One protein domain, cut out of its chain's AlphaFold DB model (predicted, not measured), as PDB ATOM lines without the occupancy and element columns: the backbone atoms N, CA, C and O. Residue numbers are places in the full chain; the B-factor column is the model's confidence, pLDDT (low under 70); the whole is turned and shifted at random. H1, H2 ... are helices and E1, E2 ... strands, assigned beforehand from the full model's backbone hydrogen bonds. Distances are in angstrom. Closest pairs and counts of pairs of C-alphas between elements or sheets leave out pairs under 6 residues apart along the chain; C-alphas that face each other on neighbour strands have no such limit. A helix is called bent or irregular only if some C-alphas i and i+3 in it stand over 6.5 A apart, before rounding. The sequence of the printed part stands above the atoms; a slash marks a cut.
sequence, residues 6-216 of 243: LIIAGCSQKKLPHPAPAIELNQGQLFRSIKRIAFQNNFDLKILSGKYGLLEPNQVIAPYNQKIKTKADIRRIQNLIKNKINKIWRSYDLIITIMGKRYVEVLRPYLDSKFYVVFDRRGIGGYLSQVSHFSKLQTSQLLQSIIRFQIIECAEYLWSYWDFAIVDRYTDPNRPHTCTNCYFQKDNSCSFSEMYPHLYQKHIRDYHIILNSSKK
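What this domain is: This is residues 6 to 216 of the 243 residues of an uncharacterized protein of marine sediment metagenome (UniProt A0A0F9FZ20). A strongly twisted five-stranded sheet makes the core, with H2 over one face, H5 side by side with H2, and H3b and H4 over the other face. Beside edge strand E5, H6 and the long H9 run side by side in opposite ways; residues 159 to 166, of which 159 to 161 belong to H7, stick out. The mixed sheet runs E3, E2, E1, E4, E5, with E3 antiparallel to E2 and the other pairs parallel. The printed part has 211 residues with nine named helices and five named strands, in the order E1 H1 H2 E2 E3 H3 E4 H4 E5 H5 H6 H7 H8 H9, class mixed. It is compact, radius of gyration of the C-alphas 17.5 A, spanning 58 by 43 by 33 A.

How they stand to each other: Inner strand E1, residues 6 to 10, is parallel to E2, residues 44 to 49, and E4, residues 94 to 98; within hydrogen-bond range are N 7 and O 44, 2.8 A, and N 8 and O 96, 2.8 A. H1, residues 22 to 25, only grazes the sheet. H2, residues 29 to 40, is over E1 at a height over the sheet of 9.3 A, closest C-alphas Ala 9 and Phe 31, 6.9 A. E1, H1 H2, E2 and E4, H4, E5 are strand-helix-strand units, parallel neighbour strands with helices between, both crossovers right-handed; here H4 is residues 101 to 110 and E5 residues 115 to 118. N 97 and O 116 of parallel E4 and E5 are 2.8 A apart. E2 and E3, residues 53 to 55, form an antiparallel hairpin, N 49 and O 53 2.7 A apart. H3, residues 71 to 91, one helix by its hydrogen bonds, is bent, C-alphas 80 and 83 7.7 A apart; H3a, residues 71 to 80, grazes the sheet, and H3b, residues 83 to 91, is on the opposite face from H2. With H3b and H4 on one face and H2 on the other, there are three layers. H3a touches H4, C-alphas Ile 74 and Val 106 5.2 A apart. H5, residues 124 to 134, touches H2 at a shallow tilt of 19 degrees, the same way, C-alphas Leu 30 and Leu 128 5.8 A apart. H6, residues 139 to 147, touches H9, residues 192 to 214, at a shallow tilt of 5 degrees, opposite ways, C-alphas Ser 140 and Ser 214 5.7 A apart. H7, residues 155 to 161, is close but not clearly touching H9, and H8, residues 180 to 184, likewise H4, closest C-alphas 6.7 A and 7.6 A. Every O i to N i+4 pair is within hydrogen-bond range in H2, H3a, H5, H6 and H8; H3b has 4 of 5, H9 17 of 19, H4 2 of 6 with 5 of 7 O i to N i+3 pairs, H7 1 of 3 with 3 of 4, and H1 is too short.

Where its parts are: E1 begins at C-alpha 6 (83.145, 172.159, 72.243). H2 is 16.6 A long, E2 16.5 A and H9 30.8 A, ending at C-alpha 214 (83.025, 165.228, 88.156). H4 is irregular, C-alphas 106 and 109 7.5 A apart, and H9 only just, C-alphas 194 and 197 7.0 A apart.

The domain as a whole: The farthest C-alphas, His 18 and Asp 163, are 58.0 A apart. The printed part has no cut; the links E1 to H1, E3 to H3 and H7 to H8 are long. Mean pLDDT of the printed part is 81.5, with residues 148 to 173, 175 to 204 and 211 to 216 under 70.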
ATOM      1  N   LEU A   6      83.108 172.335  73.693       97.75
ATOM      2  CA  LEU A   6      83.145 172.159  72.243       97.75
ATOM      3  C   LEU A   6      84.442 171.475  71.823       97.75
ATOM      4  O   LEU A   6      85.521 171.903  72.219       97.75
ATOM      5  N   ILE A   7      84.354 170.506  70.916       98.12
ATOM      6  CA  ILE A   7      85.484 170.070  70.100       98.12
ATOM      7  C   ILE A   7      85.381 170.699  68.706       98.12
ATOM      8  O   ILE A   7      84.365 170.579  68.022       98.12
ATOM      9  N   ILE A   8      86.459 171.328  68.239       98.25
ATOM     10  CA  ILE A   8      86.640 171.693  66.833       98.25
ATOM     11  C   ILE A   8      87.611 170.693  66.205       98.25
ATOM     12  O   ILE A   8      88.787 170.626  66.567       98.25
ATOM     13  N   ALA A   9      87.116 169.927  65.237       97.81
ATOM     14  CA  ALA A   9      87.896 168.943  64.495       97.81
ATOM     15  C   ALA A   9      88.199 169.439  63.076       97.81
ATOM     16  O   ALA A   9      87.357 170.061  62.429       97.81
ATOM     17  N   GLY A  10      89.386 169.134  62.554       96.19
ATOM     18  CA  GLY A  10      89.685 169.364  61.137       96.19
ATOM     19  C   GLY A  10      88.901 168.402  60.237       96.19
ATOM     20  O   GLY A  10      88.722 167.233  60.583       96.19
ATOM     21  N   CYS A  11      88.457 168.863  59.065       94.31
ATOM     22  CA  CYS A  11      87.830 167.977  58.081       94.31
ATOM     23  C   CYS A  11      88.801 166.882  57.600       94.31
ATOM     24  O   CYS A  11      90.011 167.104  57.492       94.31
ATOM     25  N   SER A  12      88.280 165.704  57.260       93.19
ATOM     26  CA  SER A  12      89.078 164.578  56.781       93.19
ATOM     27  C   SER A  12      89.311 164.617  55.271       93.19
ATOM     28  O   SER A  12      88.511 165.143  54.495       93.19
ATOM     29  N   GLN A  13      90.408 163.998  54.825       93.19
ATOM     30  CA  GLN A  13      90.643 163.769  53.398       93.19
ATOM     31  C   GLN A  13      89.629 162.765  52.831       93.19
ATOM     32  O   GLN A  13      88.958 163.083  51.854       93.19
ATOM     33  N   LYS A  14      89.475 161.601  53.479       96.00
ATOM     34  CA  LYS A  14      88.470 160.592  53.112       96.00
ATOM     35  C   LYS A  14      87.067 161.128  53.402       96.00
ATOM     36  O   LYS A  14      86.822 161.579  54.527       96.00
ATOM     37  N   LYS A  15      86.177 161.079  52.411       97.00
ATOM     38  CA  LYS A  15      84.778 161.510  52.517       97.00
ATOM     39  C   LYS A  15      83.831 160.519  51.840       97.00
ATOM     40  O   LYS A  15      84.300 159.719  51.033       97.00
ATOM     41  N   LEU A  16      82.538 160.573  52.164       97.81
ATOM     42  CA  LEU A  16      81.508 159.883  51.373       97.81
ATOM     43  C   LEU A  16      81.459 160.454  49.941       97.81
ATOM     44  O   LEU A  16      81.792 161.625  49.755       97.81
ATOM     45  N   PRO A  17      81.056 159.658  48.932       97.50
ATOM     46  CA  PRO A  17      81.019 160.096  47.533       97.50
ATOM     47  C   PRO A  17      79.779 160.935  47.167       97.50
ATOM     48  O   PRO A  17      79.659 161.368  46.029       97.50
ATOM     49  N   HIS A  18      78.870 161.180  48.112       98.00
ATOM     50  CA  HIS A  18      77.602 161.885  47.914       98.00
ATOM     51  C   HIS A  18      77.410 162.968  48.989       98.00
ATOM     52  O   HIS A  18      78.072 162.907  50.034       98.00
ATOM     53  N   PRO A  19      76.558 163.985  48.748       98.56
ATOM     54  CA  PRO A  19      76.205 164.963  49.768       98.56
ATOM     55  C   PRO A  19      75.644 164.291  51.020       98.56
ATOM     56  O   PRO A  19      74.794 163.411  50.932       98.56
ATOM     57  N   ALA A  20      76.130 164.716  52.180       98.56
ATOM     58  CA  ALA A  20      75.736 164.174  53.476       98.56
ATOM     59  C   ALA A  20      75.959 165.231  54.570       98.56
ATOM     60  O   ALA A  20      76.719 166.188  54.342       98.56
ATOM     61  N   PRO A  21      75.353 165.077  55.761       98.62
ATOM     62  CA  PRO A  21      75.708 165.864  56.938       98.62
ATOM     63  C   PRO A  21      77.222 165.879  57.162       98.62
ATOM     64  O   PRO A  21      77.881 164.848  57.031       98.62
ATOM     65  N   ALA A  22      77.809 167.018  57.527       98.25
ATOM     66  CA  ALA A  22      79.258 167.146  57.690       98.25
ATOM     67  C   ALA A  22      79.852 166.107  58.666       98.25
ATOM     68  O   ALA A  22      80.968 165.627  58.451       98.25
ATOM     69  N   ILE A  23      79.112 165.718  59.707       98.25
ATOM     70  CA  ILE A  23      79.523 164.684  60.671       98.25
ATOM     71  C   ILE A  23      79.552 163.257  60.092       98.25
ATOM     72  O   ILE A  23      80.233 162.383  60.633       98.25
ATOM     73  N   GLU A  24      78.822 163.007  59.010       98.19
ATOM     74  CA  GLU A  24      78.782 161.729  58.291       98.19
ATOM     75  C   GLU A  24      79.682 161.759  57.063       98.19
ATOM     76  O   GLU A  24      80.375 160.789  56.772       98.19
ATOM     77  N   LEU A  25      79.753 162.894  56.372       98.25
ATOM     78  CA  LEU A  25      80.599 163.059  55.204       98.25
ATOM     79  C   LEU A  25      82.068 162.789  55.539       98.25
ATOM     80  O   LEU A  25      82.774 162.219  54.716       98.25
ATOM     81  N   ASN A  26      82.552 163.193  56.718       96.81
ATOM     82  CA  ASN A  26      83.951 163.029  57.111       96.81
ATOM     83  C   ASN A  26      84.251 161.595  57.592       96.81
ATOM     84  O   ASN A  26      83.851 161.173  58.672       96.81
ATOM     85  N   GLN A  27      85.037 160.859  56.800       97.31
ATOM     86  CA  GLN A  27      85.324 159.429  56.973       97.31
ATOM     87  C   GLN A  27      86.793 159.143  57.349       97.31
ATOM     88  O   GLN A  27      87.300 158.035  57.160       97.31
ATOM     89  N   GLY A  28      87.530 160.137  57.846       96.19
ATOM     90  CA  GLY A  28      88.897 159.941  58.342       96.19
ATOM     91  C   GLY A  28      88.926 159.230  59.696       96.19
ATOM     92  O   GLY A  28      88.067 159.474  60.537       96.19
ATOM     93  N   GLN A  29      89.939 158.390  59.939       96.44
ATOM     94  CA  GLN A  29      90.070 157.657  61.206       96.44
ATOM     95  C   GLN A  29      90.150 158.593  62.416       96.44
ATOM     96  O   GLN A  29      89.389 158.414  63.360       96.44
ATOM     97  N   LEU A  30      90.990 159.634  62.353       96.50
ATOM     98  CA  LEU A  30      91.082 160.632  63.422       96.50
ATOM     99  C   LEU A  30      89.726 161.300  63.682       96.50
ATOM    100  O   LEU A  30      89.310 161.411  64.829       96.50
ATOM    101  N   PHE A  31      89.011 161.689  62.621       97.31
ATOM    102  CA  PHE A  31      87.700 162.320  62.752       97.31
ATOM    103  C   PHE A  31      86.681 161.390  63.425       97.31
ATOM    104  O   PHE A  31      85.973 161.823  64.329       97.31
ATOM    105  N   ARG A  32      86.641 160.103  63.051       97.12
ATOM    106  CA  ARG A  32      85.773 159.110  63.706       97.12
ATOM    107  C   ARG A  32      86.091 158.955  65.193       97.12
ATOM    108  O   ARG A  32      85.165 158.914  65.999       97.12
ATOM    109  N   SER A  33      87.370 158.907  65.563       96.88
ATOM    110  CA  SER A  33      87.776 158.832  66.971       96.88
ATOM    111  C   SER A  33      87.366 160.083  67.750       96.88
ATOM    112  O   SER A  33      86.830 159.969  68.847       96.88
ATOM    113  N   ILE A  34      87.540 161.274  67.167       97.94
ATOM    114  CA  ILE A  34      87.092 162.533  67.777       97.94
ATOM    115  C   ILE A  34      85.565 162.554  67.935       97.94
ATOM    116  O   ILE A  34      85.072 162.895  69.005       97.94
ATOM    117  N   LYS A  35      84.816 162.144  66.902       97.62
ATOM    118  CA  LYS A  35      83.350 162.019  66.947       97.62
ATOM    119  C   LYS A  35      82.906 161.113  68.095       97.62
ATOM    120  O   LYS A  35      81.971 161.458  68.810       97.62
ATOM    121  N   ARG A  36      83.593 159.983  68.295       96.19
ATOM    122  CA  ARG A  36      83.324 159.064  69.407       96.19
ATOM    123  C   ARG A  36      83.561 159.729  70.763       96.19
ATOM    124  O   ARG A  36      82.688 159.632  71.615       96.19
ATOM    125  N   ILE A  37      84.684 160.429  70.943       96.50
ATOM    126  CA  ILE A  37      84.971 161.167  72.186       96.50
ATOM    127  C   ILE A  37      83.885 162.208  72.454       96.50
ATOM    128  O   ILE A  37      83.379 162.274  73.572       96.50
ATOM    129  N   ALA A  38      83.510 162.992  71.439       96.94
ATOM    130  CA  ALA A  38      82.474 164.010  71.572       96.94
ATOM    131  C   ALA A  38      81.147 163.391  72.034       96.94
ATOM    132  O   ALA A  38      80.581 163.824  73.032       96.94
ATOM    133  N   PHE A  39      80.713 162.315  71.371       95.31
ATOM    134  CA  PHE A  39      79.484 161.603  71.710       95.31
ATOM    135  C   PHE A  39      79.514 161.004  73.124       95.31
ATOM    136  O   PHE A  39      78.604 161.243  73.908       95.31
ATOM    137  N   GLN A  40      80.577 160.273  73.479       94.19
ATOM    138  CA  GLN A  40      80.702 159.609  74.785       94.19
ATOM    139  C   GLN A  40      80.689 160.585  75.967       94.19
ATOM    140  O   GLN A  40      80.282 160.210  77.061       94.19
ATOM    141  N   ASN A  41      81.154 161.817  75.755       92.88
ATOM    142  CA  ASN A  41      81.273 162.828  76.805       92.88
ATOM    143  C   ASN A  41      80.199 163.921  76.714       92.88
ATOM    144  O   ASN A  41      80.260 164.887  77.471       92.88
ATOM    145  N   ASN A  42      79.234 163.787  75.796       94.06
ATOM    146  CA  ASN A  42      78.220 164.804  75.519       94.06
ATOM    147  C   ASN A  42      78.827 166.196  75.238       94.06
ATOM    148  O   ASN A  42      78.358 167.219  75.736       94.06
ATOM    149  N   PHE A  43      79.920 166.225  74.474       96.25
ATOM    150  CA  PHE A  43      80.534 167.463  74.000       96.25
ATOM    151  C   PHE A  43      79.963 167.837  72.639       96.25
ATOM    152  O   PHE A  43      79.760 166.977  71.776       96.25
ATOM    153  N   ASP A  44      79.803 169.136  72.408       98.12
ATOM    154  CA  ASP A  44      79.461 169.622  71.081       98.12
ATOM    155  C   ASP A  44      80.645 169.406  70.130       98.12
ATOM    156  O   ASP A  44      81.814 169.428  70.526       98.12
ATOM    157  N   LEU A  45      80.354 169.222  68.844       98.56
ATOM    158  CA  LEU A  45      81.357 169.032  67.799       98.56
ATOM    159  C   LEU A  45      81.107 170.026  66.667       98.56
ATOM    160  O   LEU A  45      79.985 170.166  66.197       98.56
ATOM    161  N   LYS A  46      82.157 170.684  66.178       98.56
ATOM    162  CA  LYS A  46      82.132 171.452  64.925       98.56
ATOM    163  C   LYS A  46      83.291 171.046  64.029       98.56
ATOM    164  O   LYS A  46      84.341 170.608  64.503       98.56
ATOM    165  N   ILE A  47      83.106 171.199  62.721       98.38
ATOM    166  CA  ILE A  47      84.092 170.776  61.724       98.38
ATOM    167  C   ILE A  47      84.702 172.000  61.045       98.38
ATOM    168  O   ILE A  47      83.999 172.771  60.396       98.38
ATOM    169  N   LEU A  48      86.021 172.164  61.147       98.06
ATOM    170  CA  LEU A  48      86.763 173.167  60.392       98.06
ATOM    171  C   LEU A  48      87.138 172.610  59.012       98.06
ATOM    172  O   LEU A  48      88.015 171.756  58.864       98.06
ATOM    173  N   SER A  49      86.452 173.105  57.987       96.75
ATOM    174  CA  SER A  49      86.636 172.773  56.580       96.75
ATOM    175  C   SER A  49      87.581 173.743  55.881       96.75
ATOM    176  O   SER A  49      87.392 174.959  55.923       96.75
ATOM    177  N   GLY A  50      88.530 173.194  55.116       95.06
ATOM    178  CA  GLY A  50      89.358 173.979  54.200       95.06
ATOM    179  C   GLY A  50      88.565 174.687  53.090       95.06
ATOM    180  O   GLY A  50      89.042 175.678  52.550       95.06
ATOM    181  N   LYS A  51      87.354 174.221  52.753       96.12
ATOM    182  CA  LYS A  51      86.487 174.837  51.733       96.12
ATOM    183  C   LYS A  51      85.473 175.787  52.368       96.12
ATOM    184  O   LYS A  51      85.460 176.970  52.038       96.12
ATOM    185  N   TYR A  52      84.681 175.268  53.304       96.56
ATOM    186  CA  TYR A  52      83.473 175.920  53.821       96.56
ATOM    187  C   TYR A  52      83.667 176.675  55.149       96.56
ATOM    188  O   TYR A  52      82.718 177.250  55.675       96.56
ATOM    189  N   GLY A  53      84.876 176.670  55.720       96.88
ATOM    190  CA  GLY A  53      85.108 177.215  57.055       96.88
ATOM    191  C   GLY A  53      84.466 176.346  58.132       96.88
ATOM    192  O   GLY A  53      84.596 175.127  58.095       96.88
ATOM    193  N   LEU A  54      83.816 176.955  59.119       97.81
ATOM    194  CA  LEU A  54      83.280 176.229  60.265       97.81
ATOM    195  C   LEU A  54      81.860 175.722  59.995       97.81
ATOM    196  O   LEU A  54      80.957 176.516  59.711       97.81
ATOM    197  N   LEU A  55      81.686 174.410  60.096       98.06
ATOM    198  CA  LEU A  55      80.460 173.685  59.782       98.06
ATOM    199  C   LEU A  55      79.791 173.146  61.044       98.06
ATOM    200  O   LEU A  55      80.471 172.672  61.962       98.06
ATOM    201  N   GLU A  56      78.461 173.158  61.025       98.06
ATOM    202  CA  GLU A  56      77.645 172.398  61.973       98.06
ATOM    203  C   GLU A  56      77.645 170.902  61.613       98.06
ATOM    204  O   GLU A  56      77.732 170.567  60.426       98.06
ATOM    205  N   PRO A  57      77.517 169.986  62.591       98.00
ATOM    206  CA  PRO A  57      77.457 168.544  62.345       98.00
ATOM    207  C   PRO A  57      76.418 168.116  61.309       98.00
ATOM    208  O   PRO A  57      76.709 167.285  60.449       98.00
ATOM    209  N   ASN A  58      75.223 168.699  61.390       98.19
ATOM    210  CA  ASN A  58      74.066 168.385  60.556       98.19
ATOM    211  C   ASN A  58      74.059 169.133  59.215       98.19
ATOM    212  O   ASN A  58      73.182 168.896  58.390       98.19
ATOM    213  N   GLN A  59      75.018 170.031  58.974       98.19
ATOM    214  CA  GLN A  59      75.063 170.790  57.733       98.19
ATOM    215  C   GLN A  59      75.383 169.855  56.561       98.19
ATOM    216  O   GLN A  59      76.492 169.321  56.477       98.19
ATOM    217  N   VAL A  60      74.426 169.675  55.647       98.38
ATOM    218  CA  VAL A  60      74.609 168.869  54.433       98.38
ATOM    219  C   VAL A  60      75.528 169.606  53.465       98.38
ATOM    220  O   VAL A  60      75.280 170.759  53.113       98.38
ATOM    221  N   ILE A  61      76.605 168.949  53.035       98.31
ATOM    222  CA  ILE A  61      77.555 169.500  52.061       98.31
ATOM    223  C   ILE A  61      77.975 168.429  51.051       98.31
ATOM    224  O   ILE A  61      78.073 167.249  51.382       98.31
ATOM    225  N   ALA A  62      78.284 168.851  49.826       97.75
ATOM    226  CA  ALA A  62      78.843 167.976  48.800       97.75
ATOM    227  C   ALA A  62      80.314 167.601  49.101       97.75
ATOM    228  O   ALA A  62      81.048 168.424  49.679       97.75
ATOM    229  N   PRO A  63      80.779 166.404  48.681       96.69
ATOM    230  CA  PRO A  63      82.182 166.014  48.793       96.69
ATOM    231  C   PRO A  63      83.107 166.998  48.072       96.69
ATOM    232  O   PRO A  63      82.748 167.640  47.088       96.69
ATOM    233  N   TYR A  64      84.325 167.147  48.593       95.12
ATOM    234  CA  TYR A  64      85.314 168.077  48.055       95.12
ATOM    235  C   TYR A  64      86.744 167.641  48.388       95.12
ATOM    236  O   TYR A  64      87.004 167.017  49.428       95.12
ATOM    237  N   ASN A  65      87.685 168.061  47.541       90.62
ATOM    238  CA  ASN A  65      89.117 167.835  47.710       90.62
ATOM    239  C   ASN A  65      89.883 169.167  47.796       90.62
ATOM    240  O   ASN A  65      90.594 169.560  46.879       90.62
ATOM    241  N   GLN A  66      89.712 169.883  48.910       90.44
ATOM    242  CA  GLN A  66      90.398 171.150  49.166       90.44
ATOM    243  C   GLN A  66      91.140 171.080  50.499       90.44
ATOM    244  O   GLN A  66      90.540 170.823  51.545       90.44
ATOM    245  N   LYS A  67      92.458 171.296  50.442       88.94
ATOM    246  CA  LYS A  67      93.367 171.353  51.595       88.94
ATOM    247  C   LYS A  67      93.806 172.801  51.821       88.94
ATOM    248  O   LYS A  67      93.909 173.559  50.864       88.94
ATOM    249  N   ILE A  68      94.115 173.155  53.066       92.19
ATOM    250  CA  ILE A  68      94.755 174.433  53.406       92.19
ATOM    251  C   ILE A  68      96.245 174.298  53.089       92.19
ATOM    252  O   ILE A  68      96.938 173.527  53.757       92.19
ATOM    253  N   LYS A  69      96.730 174.999  52.060       92.19
ATOM    254  CA  LYS A  69      98.136 174.921  51.629       92.19
ATOM    255  C   LYS A  69      98.876 176.235  51.851       92.19
ATOM    256  O   LYS A  69     100.045 176.227  52.227       92.19
ATOM    257  N   THR A  70      98.195 177.355  51.630       94.44
ATOM    258  CA  THR A  70      98.813 178.681  51.551       94.44
ATOM    259  C   THR A  70      98.357 179.609  52.679       94.44
ATOM    260  O   THR A  70      97.329 179.396  53.322       94.44
ATOM    261  N   LYS A  71      99.095 180.708  52.894       92.44
ATOM    262  CA  LYS A  71      98.645 181.803  53.775       92.44
ATOM    263  C   LYS A  71      97.367 182.480  53.259       92.44
ATOM    264  O   LYS A  71      96.604 183.017  54.057       92.44
ATOM    265  N   ALA A  72      97.138 182.473  51.944       96.12
ATOM    266  CA  ALA A  72      95.911 182.996  51.348       96.12
ATOM    267  C   ALA A  72      94.699 182.127  51.722       96.12
ATOM    268  O   ALA A  72      93.673 182.668  52.124       96.12
ATOM    269  N   ASP A  73      94.847 180.794  51.709       96.12
ATOM    270  CA  ASP A  73      93.805 179.875  52.189       96.12
ATOM    271  C   ASP A  73      93.443 180.156  53.646       96.12
ATOM    272  O   ASP A  73      92.265 180.245  53.984       96.12
ATOM    273  N   ILE A  74      94.458 180.334  54.497       95.62
ATOM    274  CA  ILE A  74      94.277 180.634  55.920       95.62
ATOM    275  C   ILE A  74      93.472 181.923  56.096       95.62
ATOM    276  O   ILE A  74      92.452 181.905  56.782       95.62
ATOM    277  N   ARG A  75      93.877 183.012  55.428       96.44
ATOM    278  CA  ARG A  75      93.182 184.308  55.501       96.44
ATOM    279  C   ARG A  75      91.745 184.230  54.994       96.44
ATOM    280  O   ARG A  75      90.831 184.740  55.636       96.44
ATOM    281  N   ARG A  76      91.519 183.535  53.877       97.12
ATOM    282  CA  ARG A  76      90.169 183.316  53.342       97.12
ATOM    283  C   ARG A  76      89.288 182.594  54.360       97.12
ATOM    284  O   ARG A  76      88.164 183.020  54.604       97.12
ATOM    285  N   ILE A  77      89.784 181.519  54.972       97.62
ATOM    286  CA  ILE A  77      89.007 180.752  55.951       97.62
ATOM    287  C   ILE A  77      88.793 181.566  57.233       97.62
ATOM    288  O   ILE A  77      87.690 181.543  57.772       97.62
ATOM    289  N   GLN A  78      89.788 182.332  57.687       97.12
ATOM    290  CA  GLN A  78      89.649 183.257  58.818       97.12
ATOM    291  C   GLN A  78      88.489 184.235  58.614       97.12
ATOM    292  O   GLN A  78      87.674 184.402  59.524       97.12
ATOM    293  N   ASN A  79      88.365 184.806  57.413       96.62
ATOM    294  CA  ASN A  79      87.249 185.684  57.061       96.62
ATOM    295  C   ASN A  79      85.902 184.944  57.098       96.62
ATOM    296  O   ASN A  79      84.937 185.469  57.650       96.62
ATOM    297  N   LEU A  80      85.840 183.704  56.595       96.62
ATOM    298  CA  LEU A  80      84.618 182.886  56.626       96.62
ATOM    299  C   LEU A  80      84.144 182.553  58.049       96.62
ATOM    300  O   LEU A  80      82.944 182.388  58.276       96.62
ATOM    301  N   ILE A  81      85.064 182.414  59.010       97.06
ATOM    302  CA  ILE A  81      84.723 181.975  60.371       97.06
ATOM    303  C   ILE A  81      84.596 183.109  61.387       97.06
ATOM    304  O   ILE A  81      84.084 182.853  62.476       97.06
ATOM    305  N   LYS A  82      85.009 184.341  61.053       95.31
ATOM    306  CA  LYS A  82      85.102 185.483  61.985       95.31
ATOM    307  C   LYS A  82      83.852 185.673  62.851       95.31
ATOM    308  O   LYS A  82      83.940 185.795  64.068       95.31
ATOM    309  N   ASN A  83      82.667 185.622  62.250       94.06
ATOM    310  CA  ASN A  83      81.418 185.804  62.997       94.06
ATOM    311  C   ASN A  83      81.009 184.547  63.780       94.06
ATOM    312  O   ASN A  83      80.451 184.646  64.871       94.06
ATOM    313  N   LYS A  84      81.296 183.355  63.243       96.25
ATOM    314  CA  LYS A  84      80.947 182.074  63.878       96.25
ATOM    315  C   LYS A  84      81.787 181.824  65.130       96.25
ATOM    316  O   LYS A  84      81.245 181.404  66.149       96.25
ATOM    317  N   ILE A  85      83.084 182.122  65.075       95.12
ATOM    318  CA  ILE A  85      84.000 181.890  66.195       95.12
ATOM    319  C   ILE A  85      83.687 182.810  67.384       95.12
ATOM    320  O   ILE A  85      83.690 182.356  68.520       95.12
ATOM    321  N   ASN A  86      83.272 184.054  67.126       92.44
ATOM    322  CA  ASN A  86      82.828 184.987  68.165       92.44
ATOM    323  C   ASN A  86      81.563 184.519  68.901       92.44
ATOM    324  O   ASN A  86      81.404 184.790  70.093       92.44
ATOM    325  N   LYS A  87      80.645 183.836  68.205       95.62
ATOM    326  CA  LYS A  87      79.463 183.223  68.833       95.62
ATOM    327  C   LYS A  87      79.876 182.037  69.699       95.62
ATOM    328  O   LYS A  87      79.479 181.957  70.853       95.62
ATOM    329  N   ILE A  88      80.746 181.176  69.172       96.31
ATOM    330  CA  ILE A  88      81.306 180.034  69.906       96.31
ATOM    331  C   ILE A  88      82.002 180.482  71.186       96.31
ATOM    332  O   ILE A  88      81.713 179.958  72.253       96.31
ATOM    333  N   TRP A  89      82.858 181.495  71.111       93.00
ATOM    334  CA  TRP A  89      83.580 181.980  72.279       93.00
ATOM    335  C   TRP A  89      82.648 182.390  73.435       93.00
ATOM    336  O   TRP A  89      82.953 182.148  74.602       93.00
ATOM    337  N   ARG A  90      81.470 182.952  73.122       93.88
ATOM    338  CA  ARG A  90      80.447 183.312  74.120       93.88
ATOM    339  C   ARG A  90      79.661 182.108  74.643       93.88
ATOM    340  O   ARG A  90      79.226 182.128  75.784       93.88
ATOM    341  N   SER A  91      79.453 181.091  73.810       95.62
ATOM    342  CA  SER A  91      78.573 179.954  74.111       95.62
ATOM    343  C   SER A  91      79.254 178.773  74.798       95.62
ATOM    344  O   SER A  91      78.545 177.859  75.206       95.62
ATOM    345  N   TYR A  92      80.583 178.750  74.878       94.69
ATOM    346  CA  TYR A  92      81.340 177.625  75.427       94.69
ATOM    347  C   TYR A  92      82.300 178.083  76.520       94.69
ATOM    348  O   TYR A  92      82.860 179.179  76.457       94.69
ATOM    349  N   ASP A  93      82.504 177.217  77.506       90.81
ATOM    350  CA  ASP A  93      83.470 177.412  78.588       90.81
ATOM    351  C   ASP A  93      84.855 176.901  78.180       90.81
ATOM    352  O   ASP A  93      85.870 177.511  78.507       90.81
ATOM    353  N   LEU A  94      84.877 175.807  77.412       90.75
ATOM    354  CA  LEU A  94      86.076 175.115  76.948       90.75
ATOM    355  C   LEU A  94      85.944 174.738  75.469       90.75
ATOM    356  O   LEU A  94      84.940 174.162  75.046       90.75
ATOM    357  N   ILE A  95      86.987 175.027  74.692       93.81
ATOM    358  CA  ILE A  95      87.076 174.728  73.262       93.81
ATOM    359  C   ILE A  95      88.334 173.900  73.009       93.81
ATOM    360  O   ILE A  95      89.457 174.387  73.077       93.81
ATOM    361  N   ILE A  96      88.151 172.631  72.680       94.31
ATOM    362  CA  ILE A  96      89.224 171.683  72.405       94.31
ATOM    363  C   ILE A  96      89.438 171.640  70.893       94.31
ATOM    364  O   ILE A  96      88.510 171.374  70.134       94.31
ATOM    365  N   THR A  97      90.659 171.864  70.422       94.12
ATOM    366  CA  THR A  97      90.982 171.793  68.992       94.12
ATOM    367  C   THR A  97      91.866 170.588  68.719       94.12
ATOM    368  O   THR A  97      92.966 170.495  69.263       94.12
ATOM    369  N   ILE A  98      91.404 169.683  67.855       94.94
ATOM    370  CA  ILE A  98      92.145 168.475  67.466       94.94
ATOM    371  C   ILE A  98      92.246 168.448  65.940       94.94
ATOM    372  O   ILE A  98      91.321 168.041  65.231       94.94
ATOM    373  N   MET A  99      93.360 168.956  65.417       92.88
ATOM    374  CA  MET A  99      93.592 169.104  63.980       92.88
ATOM    375  C   MET A  99      95.070 169.353  63.677       92.88
ATOM    376  O   MET A  99      95.845 169.729  64.548       92.88
ATOM    377  N   GLY A 100      95.467 169.184  62.414       88.69
ATOM    378  CA  GLY A 100      96.840 169.464  61.993       88.69
ATOM    379  C   GLY A 100      97.198 170.957  62.026       88.69
ATOM    380  O   GLY A 100      96.335 171.819  61.864       88.69
ATOM    381  N   LYS A 101      98.502 171.248  62.132       85.88
ATOM    382  CA  LYS A 101      99.098 172.595  62.268       85.88
ATOM    383  C   LYS A 101      98.455 173.680  61.392       85.88
ATOM    384  O   LYS A 101      98.057 174.721  61.896       85.88
ATOM    385  N   ARG A 102      98.294 173.426  60.088       88.38
ATOM    386  CA  ARG A 102      97.717 174.398  59.133       88.38
ATOM    387  C   ARG A 102      96.267 174.776  59.431       88.38
ATOM    388  O   ARG A 102      95.854 175.888  59.130       88.38
ATOM    389  N   TYR A 103      95.493 173.856  59.997       92.88
ATOM    390  CA  TYR A 103      94.126 174.143  60.420       92.88
ATOM    391  C   TYR A 103      94.117 174.944  61.725       92.88
ATOM    392  O   TYR A 103      93.326 175.872  61.847       92.88
ATOM    393  N   VAL A 104      95.045 174.673  62.651       90.56
ATOM    394  CA  VAL A 104      95.216 175.497  63.862       90.56
ATOM    395  C   VAL A 104      95.612 176.935  63.506       90.56
ATOM    396  O   VAL A 104      95.088 177.873  64.098       90.56
ATOM    397  N   GLU A 105      96.453 177.140  62.484       90.38
ATOM    398  CA  GLU A 105      96.832 178.483  62.001       90.38
ATOM    399  C   GLU A 105      95.616 179.348  61.606       90.38
ATOM    400  O   GLU A 105      95.656 180.570  61.755       90.38
ATOM    401  N   VAL A 106      94.508 178.739  61.166       94.62
ATOM    402  CA  VAL A 106      93.244 179.454  60.912       94.62
ATOM    403  C   VAL A 106      92.654 180.011  62.203       94.62
ATOM    404  O   VAL A 106      92.180 181.143  62.214       94.62
ATOM    405  N   LEU A 107      92.694 179.238  63.288       92.50
ATOM    406  CA  LEU A 107      92.143 179.635  64.582       92.50
ATOM    407  C   LEU A 107      93.064 180.581  65.356       92.50
ATOM    408  O   LEU A 107      92.587 181.224  66.282       92.50
ATOM    409  N   ARG A 108      94.339 180.707  64.957       87.94
ATOM    410  CA  ARG A 108      95.376 181.475  65.669       87.94
ATOM    411  C   ARG A 108      94.922 182.849  66.188       87.94
ATOM    412  O   ARG A 108      95.183 183.111  67.353       87.94
ATOM    413  N   PRO A 109      94.240 183.710  65.404       86.94
ATOM    414  CA  PRO A 109      93.827 185.036  65.882       86.94
ATOM    415  C   PRO A 109      92.781 185.017  67.004       86.94
ATOM    416  O   PRO A 109      92.513 186.053  67.599       86.94
ATOM    417  N   TYR A 110      92.153 183.867  67.246       87.31
ATOM    418  CA  TYR A 110      91.065 183.685  68.204       87.31
ATOM    419  C   TYR A 110      91.467 182.798  69.384       87.31
ATOM    420  O   TYR A 110      90.647 182.580  70.272       87.31
ATOM    421  N   LEU A 111      92.685 182.241  69.372       83.62
ATOM    422  CA  LEU A 111      93.164 181.399  70.460       83.62
ATOM    423  C   LEU A 111      93.377 182.268  71.694       83.62
ATOM    424  O   LEU A 111      94.184 183.193  71.687       83.62
ATOM    425  N   ASP A 112      92.659 181.935  72.752       78.31
ATOM    426  CA  ASP A 112      92.749 182.590  74.043       78.31
ATOM    427  C   ASP A 112      92.657 181.544  75.160       78.31
ATOM    428  O   ASP A 112      92.839 180.343  74.950       78.31
ATOM    429  N   SER A 113      92.325 182.001  76.365       75.94
ATOM    430  CA  SER A 113      92.131 181.134  77.515       75.94
ATOM    431  C   SER A 113      91.058 180.036  77.308       75.94
ATOM    432  O   SER A 113      91.107 178.996  77.950       75.94
ATOM    433  N   LYS A 114      90.095 180.151  76.395       85.75
ATOM    434  CA  LYS A 114      89.110 179.072  76.217       85.75
ATOM    435  C   LYS A 114      89.615 177.923  75.342       85.75
ATOM    436  O   LYS A 114      88.974 176.875  75.318       85.75
ATOM    437  N   PHE A 115      90.734 178.089  74.633       86.25
ATOM    438  CA  PHE A 115      91.207 177.123  73.642       86.25
ATOM    439  C   PHE A 115      92.283 176.169  74.175       86.25
ATOM    440  O   PHE A 115      93.300 176.584  74.724       86.25
ATOM    441  N   TYR A 116      92.089 174.877  73.908       86.25
ATOM    442  CA  TYR A 116      93.014 173.791  74.231       86.25
ATOM    443  C   TYR A 116      93.433 173.093  72.951       86.25
ATOM    444  O   TYR A 116      92.643 172.379  72.327       86.25
ATOM    445  N   VAL A 117      94.681 173.308  72.546       87.00
ATOM    446  CA  VAL A 117      95.209 172.764  71.297       87.00
ATOM    447  C   VAL A 117      95.885 171.427  71.561       87.00
ATOM    448  O   VAL A 117      96.996 171.375  72.075       87.00
ATOM    449  N   VAL A 118      95.235 170.334  71.163       88.44
ATOM    450  CA  VAL A 118      95.879 169.017  71.165       88.44
ATOM    451  C   VAL A 118      96.861 168.981  70.001       88.44
ATOM    452  O   VAL A 118      96.460 169.086  68.839       88.44
ATOM    453  N   PHE A 119      98.146 168.827  70.316       83.19
ATOM    454  CA  PHE A 119      99.238 168.806  69.349       83.19
ATOM    455  C   PHE A 119     100.141 167.586  69.556       83.19
ATOM    456  O   PHE A 119     100.428 167.208  70.689       83.19
ATOM    457  N   ASP A 120     100.619 167.003  68.456       84.69
ATOM    458  CA  ASP A 120     101.626 165.943  68.472       84.69
ATOM    459  C   ASP A 120     102.536 166.061  67.234       84.69
ATOM    460  O   ASP A 120     102.057 166.145  66.094       84.69
ATOM    461  N   ARG A 121     103.858 166.081  67.453       81.75
ATOM    462  CA  ARG A 121     104.890 166.251  66.411       81.75
ATOM    463  C   ARG A 121     104.881 165.120  65.384       81.75
ATOM    464  O   ARG A 121     105.236 165.353  64.231       81.75
ATOM    465  N   ARG A 122     104.402 163.931  65.762       85.56
ATOM    466  CA  ARG A 122     104.282 162.760  64.873       85.56
ATOM    467  C   ARG A 122     103.129 162.889  63.872       85.56
ATOM    468  O   ARG A 122     102.900 161.997  63.056       85.56
ATOM    469  N   GLY A 123     102.352 163.972  63.934       87.81
ATOM    470  CA  GLY A 123     101.237 164.213  63.027       87.81
ATOM    471  C   GLY A 123     100.077 163.248  63.270       87.81
ATOM    472  O   GLY A 123      99.672 163.019  64.408       87.81
ATOM    473  N   ILE A 124      99.496 162.701  62.195       89.62
ATOM    474  CA  ILE A 124      98.247 161.923  62.267       89.62
ATOM    475  C   ILE A 124      98.331 160.712  63.204       89.62
ATOM    476  O   ILE A 124      97.382 160.472  63.947       89.62
ATOM    477  N   GLY A 125      99.462 159.997  63.220       91.50
ATOM    478  CA  GLY A 125      99.677 158.861  64.122       91.50
ATOM    479  C   GLY A 125      99.728 159.282  65.592       91.50
ATOM    480  O   GLY A 125      99.121 158.637  66.443       91.50
ATOM    481  N   GLY A 126     100.361 160.423  65.871       90.94
ATOM    482  CA  GLY A 126     100.387 161.030  67.198       90.94
ATOM    483  C   GLY A 126      98.994 161.427  67.685       90.94
ATOM    484  O   GLY A 126      98.562 160.994  68.749       90.94
ATOM    485  N   TYR A 127      98.228 162.144  66.856       92.94
ATOM    486  CA  TYR A 127      96.838 162.479  67.184       92.94
ATOM    487  C   TYR A 127      95.990 161.235  67.453       92.94
ATOM    488  O   TYR A 127      95.216 161.232  68.406       92.94
ATOM    489  N   LEU A 128      96.146 160.177  66.646       94.94
ATOM    490  CA  LEU A 128      95.453 158.901  66.840       94.94
ATOM    491  C   LEU A 128      95.815 158.238  68.177       94.94
ATOM    492  O   LEU A 128      94.927 157.717  68.848       94.94
ATOM    493  N   SER A 129      97.085 158.300  68.583       92.75
ATOM    494  CA  SER A 129      97.539 157.832  69.895       92.75
ATOM    495  C   SER A 129      96.865 158.611  71.032       92.75
ATOM    496  O   SER A 129      96.263 157.994  71.914       92.75
ATOM    497  N   GLN A 130      96.852 159.950  70.960       91.38
ATOM    498  CA  GLN A 130      96.216 160.796  71.980       91.38
ATOM    499  C   GLN A 130      94.706 160.532  72.080       91.38
ATOM    500  O   GLN A 130      94.196 160.270  73.165       91.38
ATOM    501  N   VAL A 131      93.973 160.522  70.958       93.25
ATOM    502  CA  VAL A 131      92.517 160.272  70.986       93.25
ATOM    503  C   VAL A 131      92.174 158.838  71.404       93.25
ATOM    504  O   VAL A 131      91.143 158.615  72.033       93.25
ATOM    505  N   SER A 132      93.030 157.857  71.102       93.44
ATOM    506  CA  SER A 132      92.870 156.484  71.593       93.44
ATOM    507  C   SER A 132      92.986 156.435  73.116       93.44
ATOM    508  O   SER A 132      92.128 155.852  73.779       93.44
ATOM    509  N   HIS A 133      93.986 157.113  73.686       91.31
ATOM    510  CA  HIS A 133      94.118 157.259  75.133       91.31
ATOM    511  C   HIS A 133      92.897 157.963  75.741       91.31
ATOM    512  O   HIS A 133      92.262 157.417  76.640       91.31
ATOM    513  N   PHE A 134      92.501 159.108  75.185       93.00
ATOM    514  CA  PHE A 134      91.334 159.883  75.620       93.00
ATOM    515  C   PHE A 134      90.035 159.078  75.642       93.00
ATOM    516  O   PHE A 134      89.248 159.222  76.569       93.00
ATOM    517  N   SER A 135      89.821 158.200  74.659       90.88
ATOM    518  CA  SER A 135      88.604 157.381  74.562       90.88
ATOM    519  C   SER A 135      88.427 156.353  75.689       90.88
ATOM    520  O   SER A 135      87.342 155.792  75.831       90.88
ATOM    521  N   LYS A 136      89.483 156.097  76.473       92.06
ATOM    522  CA  LYS A 136      89.486 155.170  77.618       92.06
ATOM    523  C   LYS A 136      89.277 155.881  78.957       92.06
ATOM    524  O   LYS A 136      89.148 155.217  79.977       92.06
ATOM    525  N   LEU A 137      89.307 157.211  78.960       88.88
ATOM    526  CA  LEU A 137      89.233 158.019  80.170       88.88
ATOM    527  C   LEU A 137      87.790 158.407  80.473       88.88
ATOM    528  O   LEU A 137      86.997 158.663  79.566       88.88
ATOM    529  N   GLN A 138      87.472 158.532  81.760       89.88
ATOM    530  CA  GLN A 138      86.265 159.242  82.173       89.88
ATOM    531  C   GLN A 138      86.371 160.721  81.785       89.88
ATOM    532  O   GLN A 138      87.473 161.257  81.678       89.88
ATOM    533  N   THR A 139      85.240 161.412  81.636       88.50
ATOM    534  CA  THR A 139      85.200 162.827  81.221       88.50
ATOM    535  C   THR A 139      86.124 163.719  82.049       88.50
ATOM    536  O   THR A 139      86.845 164.549  81.502       88.50
ATOM    537  N   SER A 140      86.170 163.517  83.364       84.62
ATOM    538  CA  SER A 140      87.035 164.271  84.274       84.62
ATOM    539  C   SER A 140      88.524 164.060  83.987       84.62
ATOM    540  O   SER A 140      89.277 165.021  83.833       84.62
ATOM    541  N   GLN A 141      88.935 162.801  83.850       86.69
ATOM    542  CA  GLN A 141      90.300 162.390  83.528       86.69
ATOM    543  C   GLN A 141      90.701 162.842  82.120       86.69
ATOM    544  O   GLN A 141      91.824 163.294  81.910       86.69
ATOM    545  N   LEU A 142      89.780 162.765  81.158       89.44
ATOM    546  CA  LEU A 142      89.961 163.280  79.805       89.44
ATOM    547  C   LEU A 142      90.276 164.773  79.837       89.44
ATOM    548  O   LEU A 142      91.269 165.204  79.255       89.44
ATOM    549  N   LEU A 143      89.454 165.560  80.529       87.00
ATOM    550  CA  LEU A 143      89.656 167.000  80.614       87.00
ATOM    551  C   LEU A 143      90.961 167.337  81.343       87.00
ATOM    552  O   LEU A 143      91.694 168.197  80.869       87.00
ATOM    553  N   GLN A 144      91.323 166.615  82.410       80.69
ATOM    554  CA  GLN A 144      92.631 166.776  83.065       80.69
ATOM    555  C   GLN A 144      93.783 166.494  82.093       80.69
ATOM    556  O   GLN A 144      94.733 167.271  82.006       80.69
ATOM    557  N   SER A 145      93.681 165.417  81.311       82.00
ATOM    558  CA  SER A 145      94.662 165.076  80.280       82.00
ATOM    559  C   SER A 145      94.750 166.131  79.176       82.00
ATOM    560  O   SER A 145      95.846 166.388  78.685       82.00
ATOM    561  N   ILE A 146      93.635 166.768  78.805       81.94
ATOM    562  CA  ILE A 146      93.591 167.844  77.805       81.94
ATOM    563  C   ILE A 146      94.176 169.150  78.353       81.94
ATOM    564  O   ILE A 146      94.913 169.821  77.636       81.94
ATOM    565  N   ILE A 147      93.911 169.504  79.614       74.81
ATOM    566  CA  ILE A 147      94.479 170.710  80.238       74.81
ATOM    567  C   ILE A 147      96.012 170.674  80.232       74.81
ATOM    568  O   ILE A 147      96.652 171.709  80.049       74.81
ATOM    569  N   ARG A 148      96.619 169.486  80.332       69.69
ATOM    570  CA  ARG A 148      98.075 169.325  80.198       69.69
ATOM    571  C   ARG A 148      98.618 169.748  78.826       69.69
ATOM    572  O   ARG A 148      99.805 170.009  78.721       69.69
ATOM    573  N   PHE A 149      97.788 169.848  77.784       67.69
ATOM    574  CA  PHE A 149      98.187 170.431  76.489       67.69
ATOM    575  C   PHE A 149      98.162 171.958  76.483       67.69
ATOM    576  O   PHE A 149      98.574 172.575  75.507       67.69
ATOM    577  N   GLN A 150      97.651 172.581  77.540       61.53
ATOM    578  CA  GLN A 150      97.719 174.021  77.715       61.53
ATOM    579  C   GLN A 150      98.911 174.444  78.573       61.53
ATOM    580  O   GLN A 150      99.493 175.498  78.316       61.53
ATOM    581  N   ILE A 151      99.302 173.599  79.536       52.69
ATOM    582  CA  ILE A 151     100.593 173.677  80.228       52.69
ATOM    583  C   ILE A 151     101.662 173.175  79.267       52.69
ATOM    584  O   ILE A 151     102.233 172.099  79.414       52.69
ATOM    585  N   ILE A 152     101.878 173.936  78.209       51.00
ATOM    586  CA  ILE A 152     103.072 173.754  77.424       51.00
ATOM    587  C   ILE A 152     104.086 174.725  78.013       51.00
ATOM    588  O   ILE A 152     104.007 175.940  77.829       51.00
ATOM    589  N   GLU A 153     104.964 174.134  78.807       49.25
ATOM    590  CA  GLU A 153     106.163 174.712  79.387       49.25
ATOM    591  C   GLU A 153     106.919 175.508  78.326       49.25
ATOM    592  O   GLU A 153     107.118 175.026  77.212       49.25
ATOM    593  N   CYS A 154     107.338 176.731  78.637       50.19
ATOM    594  CA  CYS A 154     108.504 177.268  77.955       50.19
ATOM    595  C   CYS A 154     109.726 176.739  78.676       50.19
ATOM    596  O   CYS A 154     110.025 177.193  79.781       50.19
ATOM    597  N   ALA A 155     110.403 175.783  78.037       46.94
ATOM    598  CA  ALA A 155     111.624 175.185  78.557       46.94
ATOM    599  C   ALA A 155     112.629 176.257  79.022       46.94
ATOM    600  O   ALA A 155     113.154 176.153  80.122       46.94
ATOM    601  N   GLU A 156     112.794 177.349  78.268       42.91
ATOM    602  CA  GLU A 156     113.735 178.425  78.619       42.91
ATOM    603  C   GLU A 156     113.421 179.139  79.946       42.91
ATOM    604  O   GLU A 156     114.341 179.473  80.683       42.91
ATOM    605  N   TYR A 157     112.145 179.346  80.297       47.50
ATOM    606  CA  TYR A 157     111.800 180.039  81.546       47.50
ATOM    607  C   TYR A 157     111.938 179.118  82.762       47.50
ATOM    608  O   TYR A 157     112.470 179.519  83.796       47.50
ATOM    609  N   LEU A 158     111.493 177.864  82.641       48.84
ATOM    610  CA  LEU A 158     111.487 176.924  83.764       48.84
ATOM    611  C   LEU A 158     112.883 176.401  84.119       48.84
ATOM    612  O   LEU A 158     113.136 176.184  85.300       48.84
ATOM    613  N   TRP A 159     113.801 176.294  83.148       49.56
ATOM    614  CA  TRP A 159     115.202 175.921  83.403       49.56
ATOM    615  C   TRP A 159     115.932 176.911  84.322       49.56
ATOM    616  O   TRP A 159     116.868 176.524  85.011       49.56
ATOM    617  N   SER A 160     115.508 178.179  84.347       45.34
ATOM    618  CA  SER A 160     116.165 179.232  85.135       45.34
ATOM    619  C   SER A 160     115.601 179.434  86.548       45.34
ATOM    620  O   SER A 160     116.247 180.090  87.360       45.34
ATOM    621  N   TYR A 161     114.419 178.884  86.858       46.53
ATOM    622  CA  TYR A 161     113.689 179.187  88.102       46.53
ATOM    623  C   TYR A 161     113.410 177.981  89.008       46.53
ATOM    624  O   TYR A 161     113.071 178.183  90.174       46.53
ATOM    625  N   TRP A 162     113.526 176.746  88.514       45.75
ATOM    626  CA  TRP A 162     113.154 175.552  89.277       45.75
ATOM    627  C   TRP A 162     114.204 174.444  89.150       45.75
ATOM    628  O   TRP A 162     114.431 173.919  88.065       45.75
ATOM    629  N   ASP A 163     114.776 174.025  90.279       42.22
ATOM    630  CA  ASP A 163     115.585 172.808  90.398       42.22
ATOM    631  C   ASP A 163     114.634 171.609  90.602       42.22
ATOM    632  O   ASP A 163     114.268 171.272  91.728       42.22
ATOM    633  N   PHE A 164     114.062 171.060  89.519       45.06
ATOM    634  CA  PHE A 164     112.911 170.141  89.615       45.06
ATOM    635  C   PHE A 164     113.084 168.798  88.881       45.06
ATOM    636  O   PHE A 164     112.648 168.603  87.748       45.06
ATOM    637  N   ALA A 165     113.525 167.786  89.633       36.16
ATOM    638  CA  ALA A 165     113.470 166.355  89.292       36.16
ATOM    639  C   ALA A 165     112.036 165.745  89.217       36.16
ATOM    640  O   ALA A 165     111.857 164.525  89.115       36.16
ATOM    641  N   ILE A 166     110.976 166.558  89.312       40.56
ATOM    642  CA  ILE A 166     109.565 166.110  89.254       40.56
ATOM    643  C   ILE A 166     108.959 166.324  87.855       40.56
ATOM    644  O   ILE A 166     108.077 165.564  87.454       40.56
ATOM    645  N   VAL A 167     109.463 167.294  87.087       42.28
ATOM    646  CA  VAL A 167     108.944 167.659  85.754       42.28
ATOM    647  C   VAL A 167     109.544 166.772  84.655       42.28
ATOM    648  O   VAL A 167     108.843 166.341  83.740       42.28
ATOM    649  N   ASP A 168     110.809 166.382  84.821       39.94
ATOM    650  CA  ASP A 168     111.584 165.609  83.841       39.94
ATOM    651  C   ASP A 168     111.020 164.195  83.570       39.94
ATOM    652  O   ASP A 168     111.274 163.581  82.539       39.94
ATOM    653  N   ARG A 169     110.163 163.677  84.463       40.09
ATOM    654  CA  ARG A 169     109.522 162.356  84.312       40.09
ATOM    655  C   ARG A 169     108.257 162.342  83.445       40.09
ATOM    656  O   ARG A 169     107.717 161.263  83.208       40.09
ATOM    657  N   TYR A 170     107.771 163.494  82.973       46.91
ATOM    658  CA  TYR A 170     106.501 163.601  82.233       46.91
ATOM    659  C   TYR A 170     106.592 164.340  80.891       46.91
ATOM    660  O   TYR A 170     105.563 164.587  80.249       46.91
ATOM    661  N   THR A 171     107.796 164.665  80.426       54.88
ATOM    662  CA  THR A 171     108.007 165.339  79.144       54.88
ATOM    663  C   THR A 171     107.854 164.338  77.990       54.88
ATOM    664  O   THR A 171     108.778 163.639  77.594       54.88
ATOM    665  N   ASP A 172     106.647 164.233  77.424       62.47
ATOM    666  CA  ASP A 172     106.441 163.504  76.161       62.47
ATOM    667  C   ASP A 172     107.216 164.235  75.046       62.47
ATOM    668  O   ASP A 172     106.823 165.350  74.683       62.47
ATOM    669  N   PRO A 173     108.277 163.643  74.459       65.62
ATOM    670  CA  PRO A 173     109.125 164.311  73.462       65.62
ATOM    671  C   PRO A 173     108.369 164.652  72.167       65.62
ATOM    672  O   PRO A 173     108.833 165.427  71.324       65.62
ATOM    673  N   ASN A 174     107.179 164.068  71.987       70.50
ATOM    674  CA  ASN A 174     106.308 164.340  70.854       70.50
ATOM    675  C   ASN A 174     105.393 165.548  71.088       70.50
ATOM    676  O   ASN A 174     104.728 165.993  70.147       70.50
ATOM    677  N   ARG A 175     105.352 166.099  72.303       68.62
ATOM    678  CA  ARG A 175     104.660 167.355  72.606       68.62
ATOM    679  C   ARG A 175     105.598 168.539  72.347       68.62
ATOM    680  O   ARG A 175     106.816 168.379  72.289       68.62
ATOM    681  N   PRO A 176     105.067 169.742  72.073       59.62
ATOM    682  CA  PRO A 176     105.919 170.916  72.000       59.62
ATOM    683  C   PRO A 176     106.462 171.219  73.406       59.62
ATOM    684  O   PRO A 176     105.730 171.078  74.374       59.62
ATOM    685  N   HIS A 177     107.723 171.646  73.503       54.97
ATOM    686  CA  HIS A 177     108.356 172.128  74.747       54.97
ATOM    687  C   HIS A 177     108.347 173.666  74.831       54.97
ATOM    688  O   HIS A 177     109.210 174.280  75.456       54.97
ATOM    689  N   THR A 178     107.438 174.294  74.083       54.41
ATOM    690  CA  THR A 178     107.256 175.745  74.010       54.41
ATOM    691  C   THR A 178     105.772 176.045  73.945       54.41
ATOM    692  O   THR A 178     105.043 175.351  73.230       54.41
ATOM    693  N   CYS A 179     105.309 177.050  74.694       60.59
ATOM    694  CA  CYS A 179     103.879 177.297  74.861       60.59
ATOM    695  C   CYS A 179     103.137 177.431  73.516       60.59
ATOM    696  O   CYS A 179     103.751 177.737  72.496       60.59
ATOM    697  N   THR A 180     101.808 177.246  73.479       58.50
ATOM    698  CA  THR A 180     101.018 177.420  72.233       58.50
ATOM    699  C   THR A 180     101.372 178.737  71.535       58.50
ATOM    700  O   THR A 180     101.526 178.776  70.317       58.50
ATOM    701  N   ASN A 181     101.591 179.805  72.307       58.44
ATOM    702  CA  ASN A 181     102.021 181.076  71.750       58.44
ATOM    703  C   ASN A 181     103.379 180.958  71.038       58.44
ATOM    704  O   ASN A 181     103.465 181.268  69.860       58.44
ATOM    705  N   CYS A 182     104.397 180.393  71.682       60.62
ATOM    706  CA  CYS A 182     105.768 180.316  71.164       60.62
ATOM    707  C   CYS A 182     105.972 179.191  70.126       60.62
ATOM    708  O   CYS A 182     106.881 179.244  69.306       60.62
ATOM    709  N   TYR A 183     105.078 178.198  70.061       61.56
ATOM    710  CA  TYR A 183     105.041 177.220  68.966       61.56
ATOM    711  C   TYR A 183     104.458 177.807  67.659       61.56
ATOM    712  O   TYR A 183     104.812 177.367  66.556       61.56
ATOM    713  N   PHE A 184     103.544 178.783  67.757       59.38
ATOM    714  CA  PHE A 184     102.813 179.345  66.609       59.38
ATOM    715  C   PHE A 184     103.163 180.809  66.268       59.38
ATOM    716  O   PHE A 184     102.884 181.247  65.141       59.38
ATOM    717  N   GLN A 185     103.754 181.570  67.190       57.00
ATOM    718  CA  GLN A 185     104.432 182.844  66.952       57.00
ATOM    719  C   GLN A 185     105.893 182.516  66.655       57.00
ATOM    720  O   GLN A 185     106.573 181.889  67.451       57.00
ATOM    721  N   LYS A 186     106.365 182.881  65.466       48.62
ATOM    722  CA  LYS A 186     107.770 182.711  65.064       48.62
ATOM    723  C   LYS A 186     108.692 183.760  65.707       48.62
ATOM    724  O   LYS A 186     109.825 183.902  65.262       48.62
ATOM    725  N   ASP A 187     108.191 184.522  66.673       48.28
ATOM    726  CA  ASP A 187     108.922 185.626  67.272       48.28
ATOM    727  C   ASP A 187     109.759 185.071  68.427       48.28
ATOM    728  O   ASP A 187     109.239 184.407  69.322       48.28
ATOM    729  N   ASN A 188     111.070 185.316  68.379       50.38
ATOM    730  CA  ASN A 188     112.066 184.809  69.331       50.38
ATOM    731  C   ASN A 188     111.914 185.377  70.761       50.38
ATOM    732  O   ASN A 188     112.773 185.147  71.603       50.38
ATOM    733  N   SER A 189     110.858 186.137  71.051       52.34
ATOM    734  CA  SER A 189     110.606 186.751  72.354       52.34
ATOM    735  C   SER A 189     109.363 186.135  72.986       52.34
ATOM    736  O   SER A 189     108.244 186.627  72.834       52.34
ATOM    737  N   CYS A 190     109.550 185.021  73.683       57.31
ATOM    738  CA  CYS A 190     108.486 184.404  74.453       57.31
ATOM    739  C   CYS A 190     108.382 185.076  75.833       57.31
ATOM    740  O   CYS A 190     109.175 184.764  76.716       57.31
ATOM    741  N   SER A 191     107.396 185.951  76.066       60.44
ATOM    742  CA  SER A 191     107.165 186.575  77.386       60.44
ATOM    743  C   SER A 191     106.472 185.630  78.381       60.44
ATOM    744  O   SER A 191     105.553 185.998  79.112       60.44
ATOM    745  N   PHE A 192     106.883 184.357  78.405       60.06
ATOM    746  CA  PHE A 192     106.246 183.332  79.234       60.06
ATOM    747  C   PHE A 192     106.237 183.709  80.720       60.06
ATOM    748  O   PHE A 192     105.255 183.419  81.392       60.06
ATOM    749  N   SER A 193     107.271 184.400  81.204       58.44
ATOM    750  CA  SER A 193     107.349 184.964  82.558       58.44
ATOM    751  C   SER A 193     106.140 185.837  82.910       58.44
ATOM    752  O   SER A 193     105.524 185.659  83.958       58.44
ATOM    753  N   GLU A 194     105.752 186.729  82.001       63.62
ATOM    754  CA  GLU A 194     104.612 187.639  82.141       63.62
ATOM    755  C   GLU A 194     103.277 186.896  81.986       63.62
ATOM    756  O   GLU A 194     102.290 187.205  82.650       63.62
ATOM    757  N   MET A 195     103.235 185.870  81.131       63.47
ATOM    758  CA  MET A 195     102.027 185.076  80.893       63.47
ATOM    759  C   MET A 195     101.754 184.037  81.990       63.47
ATOM    760  O   MET A 195     100.597 183.651  82.197       63.47
ATOM    761  N   TYR A 196     102.791 183.544  82.667       62.53
ATOM    762  CA  TYR A 196     102.717 182.386  83.557       62.53
ATOM    763  C   TYR A 196     101.720 182.558  84.712       62.53
ATOM    764  O   TYR A 196     100.897 181.655  84.891       62.53
ATOM    765  N   PRO A 197     101.674 183.694  85.443       63.38
ATOM    766  CA  PRO A 197     100.679 183.894  86.498       63.38
ATOM    767  C   PRO A 197      99.240 183.761  85.983       63.38
ATOM    768  O   PRO A 197      98.402 183.114  86.613       63.38
ATOM    769  N   HIS A 198      98.959 184.296  84.793       64.06
ATOM    770  CA  HIS A 198      97.639 184.213  84.169       64.06
ATOM    771  C   HIS A 198      97.305 182.792  83.703       64.06
ATOM    772  O   HIS A 198      96.169 182.340  83.865       64.06
ATOM    773  N   LEU A 199      98.284 182.063  83.155       63.72
ATOM    774  CA  LEU A 199      98.133 180.655  82.771       63.72
ATOM    775  C   LEU A 199      97.921 179.749  83.990       63.72
ATOM    776  O   LEU A 199      97.101 178.834  83.931       63.72
ATOM    777  N   TYR A 200      98.594 180.028  85.105       63.22
ATOM    778  CA  TYR A 200      98.455 179.286  86.354       63.22
ATOM    779  C   TYR A 200      97.096 179.529  87.029       63.22
ATOM    780  O   TYR A 200      96.374 178.578  87.332       63.22
ATOM    781  N   GLN A 201      96.680 180.791  87.183       64.25
ATOM    782  CA  GLN A 201      95.346 181.135  87.702       64.25
ATOM    783  C   GLN A 201      94.234 180.518  86.853       64.25
ATOM    784  O   GLN A 201      93.216 180.036  87.353       64.25
ATOM    785  N   LYS A 202      94.439 180.506  85.538       68.44
ATOM    786  CA  LYS A 202      93.554 179.826  84.610       68.44
ATOM    787  C   LYS A 202      93.542 178.313  84.833       68.44
ATOM    788  O   LYS A 202      92.459 177.756  84.941       68.44
ATOM    789  N   HIS A 203      94.700 177.665  84.945       66.06
ATOM    790  CA  HIS A 203      94.779 176.233  85.223       66.06
ATOM    791  C   HIS A 203      93.984 175.860  86.483       66.06
ATOM    792  O   HIS A 203      93.210 174.905  86.462       66.06
ATOM    793  N   ILE A 204      94.104 176.654  87.552       65.50
ATOM    794  CA  ILE A 204      93.309 176.489  88.778       65.50
ATOM    795  C   ILE A 204      91.808 176.624  88.486       65.50
ATOM    796  O   ILE A 204      91.024 175.751  88.859       65.50
ATOM    797  N   ARG A 205      91.394 177.687  87.782       74.31
ATOM    798  CA  ARG A 205      89.993 177.893  87.375       74.31
ATOM    799  C   ARG A 205      89.450 176.693  86.600       74.31
ATOM    800  O   ARG A 205      88.365 176.203  86.908       74.31
ATOM    801  N   ASP A 206      90.189 176.207  85.612       71.94
ATOM    802  CA  ASP A 206      89.756 175.097  84.768       71.94
ATOM    803  C   ASP A 206      89.721 173.778  85.539       71.94
ATOM    804  O   ASP A 206      88.808 172.973  85.365       71.94
ATOM    805  N   TYR A 207      90.679 173.569  86.441       70.00
ATOM    806  CA  TYR A 207      90.678 172.435  87.354       70.00
ATOM    807  C   TYR A 207      89.414 172.431  88.225       70.00
ATOM    808  O   TYR A 207      88.755 171.398  88.347       70.00
ATOM    809  N   HIS A 208      88.992 173.590  88.742       70.25
ATOM    810  CA  HIS A 208      87.713 173.715  89.445       70.25
ATOM    811  C   HIS A 208      86.507 173.432  88.541       70.25
ATOM    812  O   HIS A 208      85.573 172.752  88.974       70.25
ATOM    813  N   ILE A 209      86.526 173.885  87.281       72.81
ATOM    814  CA  ILE A 209      85.489 173.549  86.292       72.81
ATOM    815  C   ILE A 209      85.386 172.025  86.116       72.81
ATOM    816  O   ILE A 209      84.285 171.467  86.163       72.81
ATOM    817  N   ILE A 210      86.520 171.331  85.996       71.56
ATOM    818  CA  ILE A 210      86.561 169.870  85.865       71.56
ATOM    819  C   ILE A 210      86.060 169.176  87.130       71.56
ATOM    820  O   ILE A 210      85.227 168.268  87.043       71.56
ATOM    821  N   LEU A 211      86.528 169.577  88.312       67.06
ATOM    822  CA  LEU A 211      86.085 168.976  89.572       67.06
ATOM    823  C   LEU A 211      84.568 169.104  89.749       67.06
ATOM    824  O   LEU A 211      83.901 168.141  90.132       67.06
ATOM    825  N   ASN A 212      84.005 170.256  89.388       67.06
ATOM    826  CA  ASN A 212      82.566 170.493  89.449       67.06
ATOM    827  C   ASN A 212      81.780 169.666  88.417       67.06
ATOM    828  O   ASN A 212      80.648 169.274  88.696       67.06
ATOM    829  N   SER A 213      82.375 169.343  87.263       62.84
ATOM    830  CA  SER A 213      81.792 168.394  86.300       62.84
ATOM    831  C   SER A 213      81.851 166.932  86.773       62.84
ATOM    832  O   SER A 213      80.992 166.135  86.409       62.84
ATOM    833  N   SER A 214      82.811 166.591  87.641       57.69
ATOM    834  CA  SER A 214      83.025 165.228  88.156       57.69
ATOM    835  C   SER A 214      82.049 164.861  89.278       57.69
ATOM    836  O   SER A 214      81.546 163.744  89.317       57.69
ATOM    837  N   LYS A 215      81.731 165.815  90.167       53.59
ATOM    838  CA  LYS A 215      80.869 165.612  91.350       53.59
ATOM    839  C   LYS A 215      79.405 165.265  91.035       53.59
ATOM    840  O   LYS A 215      78.669 164.908  91.945       53.59
ATOM    841  N   LYS A 216      78.965 165.374  89.777       49.66
ATOM    842  CA  LYS A 216      77.606 164.990  89.352       49.66
ATOM    843  C   LYS A 216      77.505 163.589  88.742       49.66
ATOM    844  O   LYS A 216      76.391 163.120  88.556       49.66
TER     845      LYS A 216